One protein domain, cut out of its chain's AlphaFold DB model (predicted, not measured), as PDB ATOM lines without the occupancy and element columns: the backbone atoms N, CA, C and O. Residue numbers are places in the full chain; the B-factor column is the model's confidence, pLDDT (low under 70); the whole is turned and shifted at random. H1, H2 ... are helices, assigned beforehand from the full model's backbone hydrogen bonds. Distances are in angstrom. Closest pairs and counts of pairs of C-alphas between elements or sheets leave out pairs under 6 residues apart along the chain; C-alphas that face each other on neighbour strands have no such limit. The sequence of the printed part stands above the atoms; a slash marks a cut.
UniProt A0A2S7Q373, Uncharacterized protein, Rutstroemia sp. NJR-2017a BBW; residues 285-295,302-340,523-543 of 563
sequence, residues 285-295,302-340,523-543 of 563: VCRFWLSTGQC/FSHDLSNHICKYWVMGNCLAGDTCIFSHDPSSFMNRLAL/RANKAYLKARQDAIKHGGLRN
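What this domain is: This is residues 285 to 295, 302 to 340 and 523 to 543 of the 563 residues of an uncharacterized protein of Rutstroemia sp. NJR-2017a BBW (UniProt A0A2S7Q373). Four separate helices are spread round a winding middle of loop: H4, long and straight, makes one end of the longest axis and H3 the other, while the short H1 and H2 sit at opposite edges between them. Residues 303 to 311 and 316 to 330 wind through the middle, and residues 530 to 543 of H4 stick out free. The printed part has 71 residues, with H1, H2, H3 and H4 in that order, no named strand, and the class all helix. It is loose, with a radius of gyration of the C-alphas of 14.7 A, and only just flat, spanning 47 by 31 by 15 A.

How they stand to each other: H1, residues 287 to 292, H2, residues 312 to 315, H3, residues 331 to 340, and H4, residues 523 to 543, are each apart from the other three, with no C-alpha of one within 8 A of another. In H1 and H4 every O i to N i+4 pair is within hydrogen-bond range; in H3 5 of 6 are, and H2 is too short for such a pair.

Where its parts are: H1 begins at C-alpha 287 (132.101, 70.946, 70.929) and is 8.5 A long from first to last C-alpha. H2 measures 5.3 A and H3 14.3 A. H4 measures 30.1 A and ends at C-alpha 543 (144.395, 66.490, 90.479).

The domain as a whole: The C-alphas of Ala 339 and Arg 542, the two farthest apart, are 47.1 A from each other. Residues 296 to 301 are not printed, and C-alphas 295 and 302 are 9.9 A apart across that cut. Residues 341 to 522 are not printed either, with 36.9 A between C-alphas 340 and 523. The link from H2 to H3, 15 residues, is long. Mean pLDDT of the printed part is 85.0; residues 333 and 336 to 340 are under 70.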
ATOM      1  N   VAL A 285     129.421  76.062  66.922       87.31
ATOM      2  CA  VAL A 285     130.439  76.060  67.984       87.31
ATOM      3  C   VAL A 285     131.180  74.729  68.027       87.31
ATOM      4  O   VAL A 285     130.580  73.653  67.979       87.31
ATOM      5  N   CYS A 286     132.500  74.790  68.191       89.75
ATOM      6  CA  CYS A 286     133.311  73.605  68.433       89.75
ATOM      7  C   CYS A 286     132.927  72.957  69.766       89.75
ATOM      8  O   CYS A 286     133.079  73.558  70.830       89.75
ATOM      9  N   ARG A 287     132.492  71.695  69.726       88.88
ATOM     10  CA  ARG A 287     132.101  70.946  70.929       88.88
ATOM     11  C   ARG A 287     133.241  70.807  71.939       88.88
ATOM     12  O   ARG A 287     132.994  70.961  73.129       88.88
ATOM     13  N   PHE A 288     134.463  70.538  71.474       89.12
ATOM     14  CA  PHE A 288     135.629  70.397  72.349       89.12
ATOM     15  C   PHE A 288     135.977  71.728  73.006       89.12
ATOM     16  O   PHE A 288     136.075  71.799  74.221       89.12
ATOM     17  N   TRP A 289     136.025  72.807  72.226       89.38
ATOM     18  CA  TRP A 289     136.223  74.149  72.763       89.38
ATOM     19  C   TRP A 289     135.153  74.529  73.804       89.38
ATOM     20  O   TRP A 289     135.490  75.046  74.861       89.38
ATOM     21  N   LEU A 290     133.882  74.190  73.564       88.12
ATOM     22  CA  LEU A 290     132.794  74.436  74.517       88.12
ATOM     23  C   LEU A 290     132.931  73.609  75.808       88.12
ATOM     24  O   LEU A 290     132.599  74.100  76.884       88.12
ATOM     25  N   SER A 291     133.387  72.354  75.720       85.31
ATOM     26  CA  SER A 291     133.481  71.459  76.880       85.31
ATOM     27  C   SER A 291     134.753  71.630  77.707       85.31
ATOM     28  O   SER A 291     134.704  71.510  78.927       85.31
ATOM     29  N   THR A 292     135.893  71.859  77.055       85.25
ATOM     30  CA  THR A 292     137.220  71.872  77.693       85.25
ATOM     31  C   THR A 292     137.870  73.250  77.673       85.25
ATOM     32  O   THR A 292     138.939  73.412  78.251       85.25
ATOM     33  N   GLY A 293     137.268  74.242  77.004       84.81
ATOM     34  CA  GLY A 293     137.850  75.578  76.826       84.81
ATOM     35  C   GLY A 293     139.090  75.600  75.927       84.81
ATOM     36  O   GLY A 293     139.701  76.644  75.743       84.81
ATOM     37  N   GLN A 294     139.488  74.444  75.390       86.75
ATOM     38  CA  GLN A 294     140.684  74.259  74.581       86.75
ATOM     39  C   GLN A 294     140.393  73.219  73.504       86.75
ATOM     40  O   GLN A 294     139.983  72.095  73.796       86.75
ATOM     41  N   CYS A 295     140.603  73.597  72.248       91.12
ATOM     42  CA  CYS A 295     140.530  72.691  71.115       91.12
ATOM     43  C   CYS A 295     141.957  72.368  70.691       91.12
ATOM     44  O   CYS A 295     142.728  73.266  70.374       91.12
ATOM     45  N   PHE A 302     135.056  74.265  63.149       86.31
ATOM     46  CA  PHE A 302     134.025  74.835  64.009       86.31
ATOM     47  C   PHE A 302     134.515  76.122  64.687       86.31
ATOM     48  O   PHE A 302     135.716  76.305  64.902       86.31
ATOM     49  N   SER A 303     133.599  77.010  65.067       84.38
ATOM     50  CA  SER A 303     133.967  78.281  65.695       84.38
ATOM     51  C   SER A 303     134.439  78.088  67.145       84.38
ATOM     52  O   SER A 303     133.773  77.427  67.946       84.38
ATOM     53  N   HIS A 304     135.571  78.704  67.495       84.69
ATOM     54  CA  HIS A 304     136.063  78.842  68.878       84.69
ATOM     55  C   HIS A 304     135.607  80.148  69.537       84.69
ATOM     56  O   HIS A 304     135.860  80.391  70.708       84.69
ATOM     57  N   ASP A 305     134.916  80.998  68.794       85.06
ATOM     58  CA  ASP A 305     134.396  82.248  69.317       85.06
ATOM     59  C   ASP A 305     132.955  82.036  69.800       85.06
ATOM     60  O   ASP A 305     132.060  81.828  68.980       85.06
ATOM     61  N   LEU A 306     132.739  82.009  71.122       84.00
ATOM     62  CA  LEU A 306     131.406  81.850  71.726       84.00
ATOM     63  C   LEU A 306     130.625  83.167  71.734       84.00
ATOM     64  O   LEU A 306     129.396  83.133  71.723       84.00
ATOM     65  N   SER A 307     131.323  84.306  71.668       76.56
ATOM     66  CA  SER A 307     130.690  85.622  71.545       76.56
ATOM     67  C   SER A 307     129.954  85.768  70.210       76.56
ATOM     68  O   SER A 307     128.979  86.501  70.099       76.56
ATOM     69  N   ASN A 308     130.342  84.982  69.207       78.06
ATOM     70  CA  ASN A 308     129.695  84.974  67.902       78.06
ATOM     71  C   ASN A 308     128.347  84.217  67.879       78.06
ATOM     72  O   ASN A 308     127.656  84.214  66.865       78.06
ATOM     73  N   HIS A 309     127.958  83.554  68.976       82.12
ATOM     74  CA  HIS A 309     126.704  82.799  69.059       82.12
ATOM     75  C   HIS A 309     125.727  83.476  69.999       82.12
ATOM     76  O   HIS A 309     126.037  83.674  71.174       82.12
ATOM     77  N   ILE A 310     124.527  83.759  69.489       86.81
ATOM     78  CA  ILE A 310     123.462  84.364  70.282       86.81
ATOM     79  C   ILE A 310     123.051  83.419  71.418       86.81
ATOM     80  O   ILE A 310     122.833  82.215  71.227       86.81
ATOM     81  N   CYS A 311     122.930  83.954  72.628       89.06
ATOM     82  CA  CYS A 311     122.506  83.182  73.780       89.06
ATOM     83  C   CYS A 311     121.054  82.725  73.606       89.06
ATOM     84  O   CYS A 311     120.115  83.521  73.647       89.06
ATOM     85  N   LYS A 312     120.843  81.410  73.489       88.19
ATOM     86  CA  LYS A 312     119.499  80.824  73.366       88.19
ATOM     87  C   LYS A 312     118.572  81.226  74.519       88.19
ATOM     88  O   LYS A 312     117.398  81.500  74.290       88.19
ATOM     89  N   TYR A 313     119.086  81.260  75.748       88.44
ATOM     90  CA  TYR A 313     118.292  81.616  76.928       88.44
ATOM     91  C   TYR A 313     117.968  83.108  76.985       88.44
ATOM     92  O   TYR A 313     116.942  83.476  77.541       88.44
ATOM     93  N   TRP A 314     118.797  83.954  76.372       90.56
ATOM     94  CA  TRP A 314     118.541  85.388  76.267       90.56
ATOM     95  C   TRP A 314     117.445  85.682  75.251       90.56
ATOM     96  O   TRP A 314     116.505  86.397  75.574       90.56
ATOM     97  N   VAL A 315     117.483  85.024  74.087       88.31
ATOM     98  CA  VAL A 315     116.398  85.104  73.091       88.31
ATOM     99  C   VAL A 315     115.058  84.647  73.685       88.31
ATOM    100  O   VAL A 315     114.005  85.153  73.317       88.31
ATOM    101  N   MET A 316     115.087  83.711  74.639       86.31
ATOM    102  CA  MET A 316     113.902  83.244  75.371       86.31
ATOM    103  C   MET A 316     113.525  84.115  76.585       86.31
ATOM    104  O   MET A 316     112.563  83.790  77.273       86.31
ATOM    105  N   GLY A 317     114.271  85.185  76.879       85.19
ATOM    106  CA  GLY A 317     114.014  86.084  78.011       85.19
ATOM    107  C   GLY A 317     114.339  85.506  79.394       85.19
ATOM    108  O   GLY A 317     113.907  86.055  80.399       85.19
ATOM    109  N   ASN A 318     115.090  84.404  79.468       89.06
ATOM    110  CA  ASN A 318     115.407  83.687  80.709       89.06
ATOM    111  C   ASN A 318     116.923  83.486  80.902       89.06
ATOM    112  O   ASN A 318     117.369  82.488  81.476       89.06
ATOM    113  N   CYS A 319     117.755  84.382  80.364       90.19
ATOM    114  CA  CYS A 319     119.192  84.290  80.591       90.19
ATOM    115  C   CYS A 319     119.542  84.782  81.992       90.19
ATOM    116  O   CYS A 319     119.532  85.978  82.263       90.19
ATOM    117  N   LEU A 320     119.935  83.853  82.858       86.12
ATOM    118  CA  LEU A 320     120.373  84.163  84.220       86.12
ATOM    119  C   LEU A 320     121.742  84.859  84.265       86.12
ATOM    120  O   LEU A 320     122.086  85.456  85.279       86.12
ATOM    121  N   ALA A 321     122.540  84.750  83.198       83.12
ATOM    122  CA  ALA A 321     123.910  85.260  83.158       83.12
ATOM    123  C   ALA A 321     124.010  86.754  82.799       83.12
ATOM    124  O   ALA A 321     125.092  87.319  82.953       83.12
ATOM    125  N   GLY A 322     122.921  87.394  82.346       81.62
ATOM    126  CA  GLY A 322     122.938  88.809  81.943       81.62
ATOM    127  C   GLY A 322     124.122  89.125  81.020       81.62
ATOM    128  O   GLY A 322     124.522  88.287  80.215       81.62
ATOM    129  N   ASP A 323     124.757  90.276  81.193       77.88
ATOM    130  CA  ASP A 323     125.890  90.696  80.352       77.88
ATOM    131  C   ASP A 323     127.179  89.882  80.581       77.88
ATOM    132  O   ASP A 323     128.141  89.997  79.827       77.88
ATOM    133  N   THR A 324     127.197  89.000  81.588       82.75
ATOM    134  CA  THR A 324     128.303  88.056  81.835       82.75
ATOM    135  C   THR A 324     128.131  86.724  81.105       82.75
ATOM    136  O   THR A 324     128.883  85.771  81.337       82.75
ATOM    137  N   CYS A 325     127.124  86.616  80.236       86.31
ATOM    138  CA  CYS A 325     126.925  85.413  79.453       86.31
ATOM    139  C   CYS A 325     128.100  85.178  78.501       86.31
ATOM    140  O   CYS A 325     128.597  86.075  77.832       86.31
ATOM    141  N   ILE A 326     128.519  83.918  78.418       85.69
ATOM    142  CA  ILE A 326     129.583  83.468  77.512       85.69
ATOM    143  C   ILE A 326     129.131  83.553  76.037       85.69
ATOM    144  O   ILE A 326     129.953  83.531  75.123       85.69
ATOM    145  N   PHE A 327     127.819  83.643  75.816       85.81
ATOM    146  CA  PHE A 327     127.168  83.804  74.521       85.81
ATOM    147  C   PHE A 327     126.679  85.247  74.359       85.81
ATOM    148  O   PHE A 327     126.284  85.868  75.345       85.81
ATOM    149  N   SER A 328     126.651  85.778  73.135       85.81
ATOM    150  CA  SER A 328     126.252  87.173  72.911       85.81
ATOM    151  C   SER A 328     124.774  87.422  73.202       85.81
ATOM    152  O   SER A 328     123.899  86.607  72.899       85.81
ATOM    153  N   HIS A 329     124.506  88.582  73.797       86.75
ATOM    154  CA  HIS A 329     123.168  89.124  74.053       86.75
ATOM    155  C   HIS A 329     122.779  90.229  73.066       86.75
ATOM    156  O   HIS A 329     121.721  90.826  73.201       86.75
ATOM    157  N   ASP A 330     123.615  90.512  72.069       82.38
ATOM    158  CA  ASP A 330     123.326  91.513  71.049       82.38
ATOM    159  C   ASP A 330     122.975  90.831  69.709       82.38
ATOM    160  O   ASP A 330     123.846  90.219  69.080       82.38
ATOM    161  N   PRO A 331     121.715  90.931  69.236       78.19
ATOM    162  CA  PRO A 331     121.296  90.435  67.925       78.19
ATOM    163  C   PRO A 331     122.068  91.077  66.777       78.19
ATOM    164  O   PRO A 331     122.260  90.455  65.733       78.19
ATOM    165  N   SER A 332     122.509  92.321  66.963       75.44
ATOM    166  CA  SER A 332     123.217  93.102  65.950       75.44
ATOM    167  C   SER A 332     124.587  92.496  65.677       75.44
ATOM    168  O   SER A 332     124.988  92.371  64.526       75.44
ATOM    169  N   SER A 333     125.261  92.005  66.717       69.94
ATOM    170  CA  SER A 333     126.535  91.290  66.609       69.94
ATOM    171  C   SER A 333     126.443  90.019  65.749       69.94
ATOM    172  O   SER A 333     127.369  89.717  64.998       69.94
ATOM    173  N   PHE A 334     125.308  89.310  65.782       72.12
ATOM    174  CA  PHE A 334     125.051  88.156  64.911       72.12
ATOM    175  C   PHE A 334     124.641  88.576  63.486       72.12
ATOM    176  O   PHE A 334     125.141  88.025  62.504       72.12
ATOM    177  N   MET A 335     123.770  89.581  63.347       71.94
ATOM    178  CA  MET A 335     123.303  90.064  62.038       71.94
ATOM    179  C   MET A 335     124.408  90.746  61.224       71.94
ATOM    180  O   MET A 335     124.513  90.505  60.026       71.94
ATOM    181  N   ASN A 336     125.280  91.527  61.863       68.06
ATOM    182  CA  ASN A 336     126.424  92.160  61.206       68.06
ATOM    183  C   ASN A 336     127.368  91.116  60.600       68.06
ATOM    184  O   ASN A 336     127.948  91.348  59.548       68.06
ATOM    185  N   ARG A 337     127.494  89.932  61.210       65.19
ATOM    186  CA  ARG A 337     128.285  88.826  60.651       65.19
ATOM    187  C   ARG A 337     127.608  88.172  59.455       65.19
ATOM    188  O   ARG A 337     128.299  87.922  58.479       65.19
ATOM    189  N   LEU A 338     126.293  87.937  59.504       66.56
ATOM    190  CA  LEU A 338     125.541  87.448  58.341       66.56
ATOM    191  C   LEU A 338     125.654  88.423  57.158       66.56
ATOM    192  O   LEU A 338     125.889  87.990  56.037       66.56
ATOM    193  N   ALA A 339     125.584  89.731  57.425       65.31
ATOM    194  CA  ALA A 339     125.754  90.773  56.414       65.31
ATOM    195  C   ALA A 339     127.198  90.870  55.881       65.31
ATOM    196  O   ALA A 339     127.404  91.127  54.697       65.31
ATOM    197  N   LEU A 340     128.207  90.633  56.727       60.16
ATOM    198  CA  LEU A 340     129.611  90.589  56.302       60.16
ATOM    199  C   LEU A 340     129.940  89.311  55.514       60.16
ATOM    200  O   LEU A 340     130.720  89.375  54.566       60.16
ATOM    201  N   ARG A 523     123.662  89.106  91.675       74.38
ATOM    202  CA  ARG A 523     124.626  89.052  92.785       74.38
ATOM    203  C   ARG A 523     124.893  87.624  93.272       74.38
ATOM    204  O   ARG A 523     126.054  87.232  93.393       74.38
ATOM    205  N   ALA A 524     123.842  86.836  93.496       80.56
ATOM    206  CA  ALA A 524     123.963  85.435  93.895       80.56
ATOM    207  C   ALA A 524     124.533  84.571  92.760       80.56
ATOM    208  O   ALA A 524     125.362  83.694  93.006       80.56
ATOM    209  N   ASN A 525     124.176  84.865  91.504       81.06
ATOM    210  CA  ASN A 525     124.763  84.194  90.347       81.06
ATOM    211  C   ASN A 525     126.261  84.514  90.209       81.06
ATOM    212  O   ASN A 525     127.075  83.611  90.045       81.06
ATOM    213  N   LYS A 526     126.670  85.775  90.383       87.19
ATOM    214  CA  LYS A 526     128.085  86.180  90.373       87.19
ATOM    215  C   LYS A 526     128.881  85.497  91.485       87.19
ATOM    216  O   LYS A 526     129.981  85.004  91.233       87.19
ATOM    217  N   ALA A 527     128.320  85.414  92.693       85.31
ATOM    218  CA  ALA A 527     128.924  84.680  93.803       85.31
ATOM    219  C   ALA A 527     129.048  83.177  93.491       85.31
ATOM    220  O   ALA A 527     130.115  82.594  93.689       85.31
ATOM    221  N   TYR A 528     128.004  82.569  92.921       90.06
ATOM    222  CA  TYR A 528     128.014  81.178  92.471       90.06
ATOM    223  C   TYR A 528     129.060  80.923  91.377       90.06
ATOM    224  O   TYR A 528     129.822  79.962  91.467       90.06
ATOM    225  N   LEU A 529     129.148  81.784  90.360       93.19
ATOM    226  CA  LEU A 529     130.114  81.659  89.268       93.19
ATOM    227  C   LEU A 529     131.554  81.804  89.769       93.19
ATOM    228  O   LEU A 529     132.413  81.026  89.351       93.19
ATOM    229  N   LYS A 530     131.805  82.728  90.705       94.62
ATOM    230  CA  LYS A 530     133.105  82.867  91.378       94.62
ATOM    231  C   LYS A 530     133.459  81.600  92.159       94.62
ATOM    232  O   LYS A 530     134.507  81.008  91.914       94.62
ATOM    233  N   ALA A 531     132.556  81.129  93.021       93.50
ATOM    234  CA  ALA A 531     132.758  79.908  93.800       93.50
ATOM    235  C   ALA A 531     132.970  78.678  92.898       93.50
ATOM    236  O   ALA A 531     133.804  77.821  93.185       93.50
ATOM    237  N   ARG A 532     132.265  78.609  91.764       96.38
ATOM    238  CA  ARG A 532     132.434  77.555  90.758       96.38
ATOM    239  C   ARG A 532     133.808  77.613  90.090       96.38
ATOM    240  O   ARG A 532     134.430  76.567  89.925       96.38
ATOM    241  N   GLN A 533     134.288  78.795  89.703       95.69
ATOM    242  CA  GLN A 533     135.632  78.951  89.137       95.69
ATOM    243  C   GLN A 533     136.710  78.552  90.144       95.69
ATOM    244  O   GLN A 533     137.631  77.818  89.785       95.69
ATOM    245  N   ASP A 534     136.578  78.967  91.401       94.69
ATOM    246  CA  ASP A 534     137.542  78.619  92.443       94.69
ATOM    247  C   ASP A 534     137.519  77.113  92.742       94.69
ATOM    248  O   ASP A 534     138.574  76.482  92.790       94.69
ATOM    249  N   ALA A 535     136.342  76.483  92.790       95.62
ATOM    250  CA  ALA A 535     136.226  75.030  92.909       95.62
ATOM    251  C   ALA A 535     136.911  74.281  91.748       95.62
ATOM    252  O   ALA A 535     137.568  73.264  91.975       95.62
ATOM    253  N   ILE A 536     136.812  74.787  90.513       94.06
ATOM    254  CA  ILE A 536     137.514  74.215  89.352       94.06
ATOM    255  C   ILE A 536     139.035  74.361  89.510       94.06
ATOM    256  O   ILE A 536     139.757  73.386  89.291       94.06
ATOM    257  N   LYS A 537     139.534  75.531  89.937       95.38
ATOM    258  CA  LYS A 537     140.970  75.752  90.198       95.38
ATOM    259  C   LYS A 537     141.490  74.799  91.276       95.38
ATOM    260  O   LYS A 537     142.498  74.126  91.065       95.38
ATOM    261  N   HIS A 538     140.778  74.688  92.399       93.81
ATOM    262  CA  HIS A 538     141.137  73.778  93.488       93.81
ATOM    263  C   HIS A 538     141.062  72.306  93.061       93.81
ATOM    264  O   HIS A 538     141.942  71.522  93.414       93.81
ATOM    265  N   GLY A 539     140.075  71.928  92.244       94.94
ATOM    266  CA  GLY A 539     139.992  70.596  91.643       94.94
ATOM    267  C   GLY A 539     141.180  70.285  90.726       94.94
ATOM    268  O   GLY A 539     141.756  69.199  90.807       94.94
ATOM    269  N   GLY A 540     141.601  71.252  89.906       94.12
ATOM    270  CA  GLY A 540     142.791  71.143  89.058       94.12
ATOM    271  C   GLY A 540     144.082  70.998  89.864       94.12
ATOM    272  O   GLY A 540     144.880  70.101  89.591       94.12
ATOM    273  N   LEU A 541     144.259  71.819  90.906       92.12
ATOM    274  CA  LEU A 541     145.390  71.729  91.835       92.12
ATOM    275  C   LEU A 541     145.434  70.362  92.523       92.12
ATOM    276  O   LEU A 541     146.466  69.694  92.488       92.12
ATOM    277  N   ARG A 542     144.305  69.898  93.070       91.81
ATOM    278  CA  ARG A 542     144.190  68.574  93.692       91.81
ATOM    279  C   ARG A 542     144.563  67.459  92.719       91.81
ATOM    280  O   ARG A 542     145.344  66.586  93.082       91.81
ATOM    281  N   ASN A 543     144.053  67.491  91.488       89.38
ATOM    282  CA  ASN A 543     144.395  66.490  90.479       89.38
ATOM    283  C   ASN A 543     145.884  66.524  90.117       89.38
ATOM    284  O   ASN A 543     146.484  65.466  89.967       89.38
TER     285      ASN A 543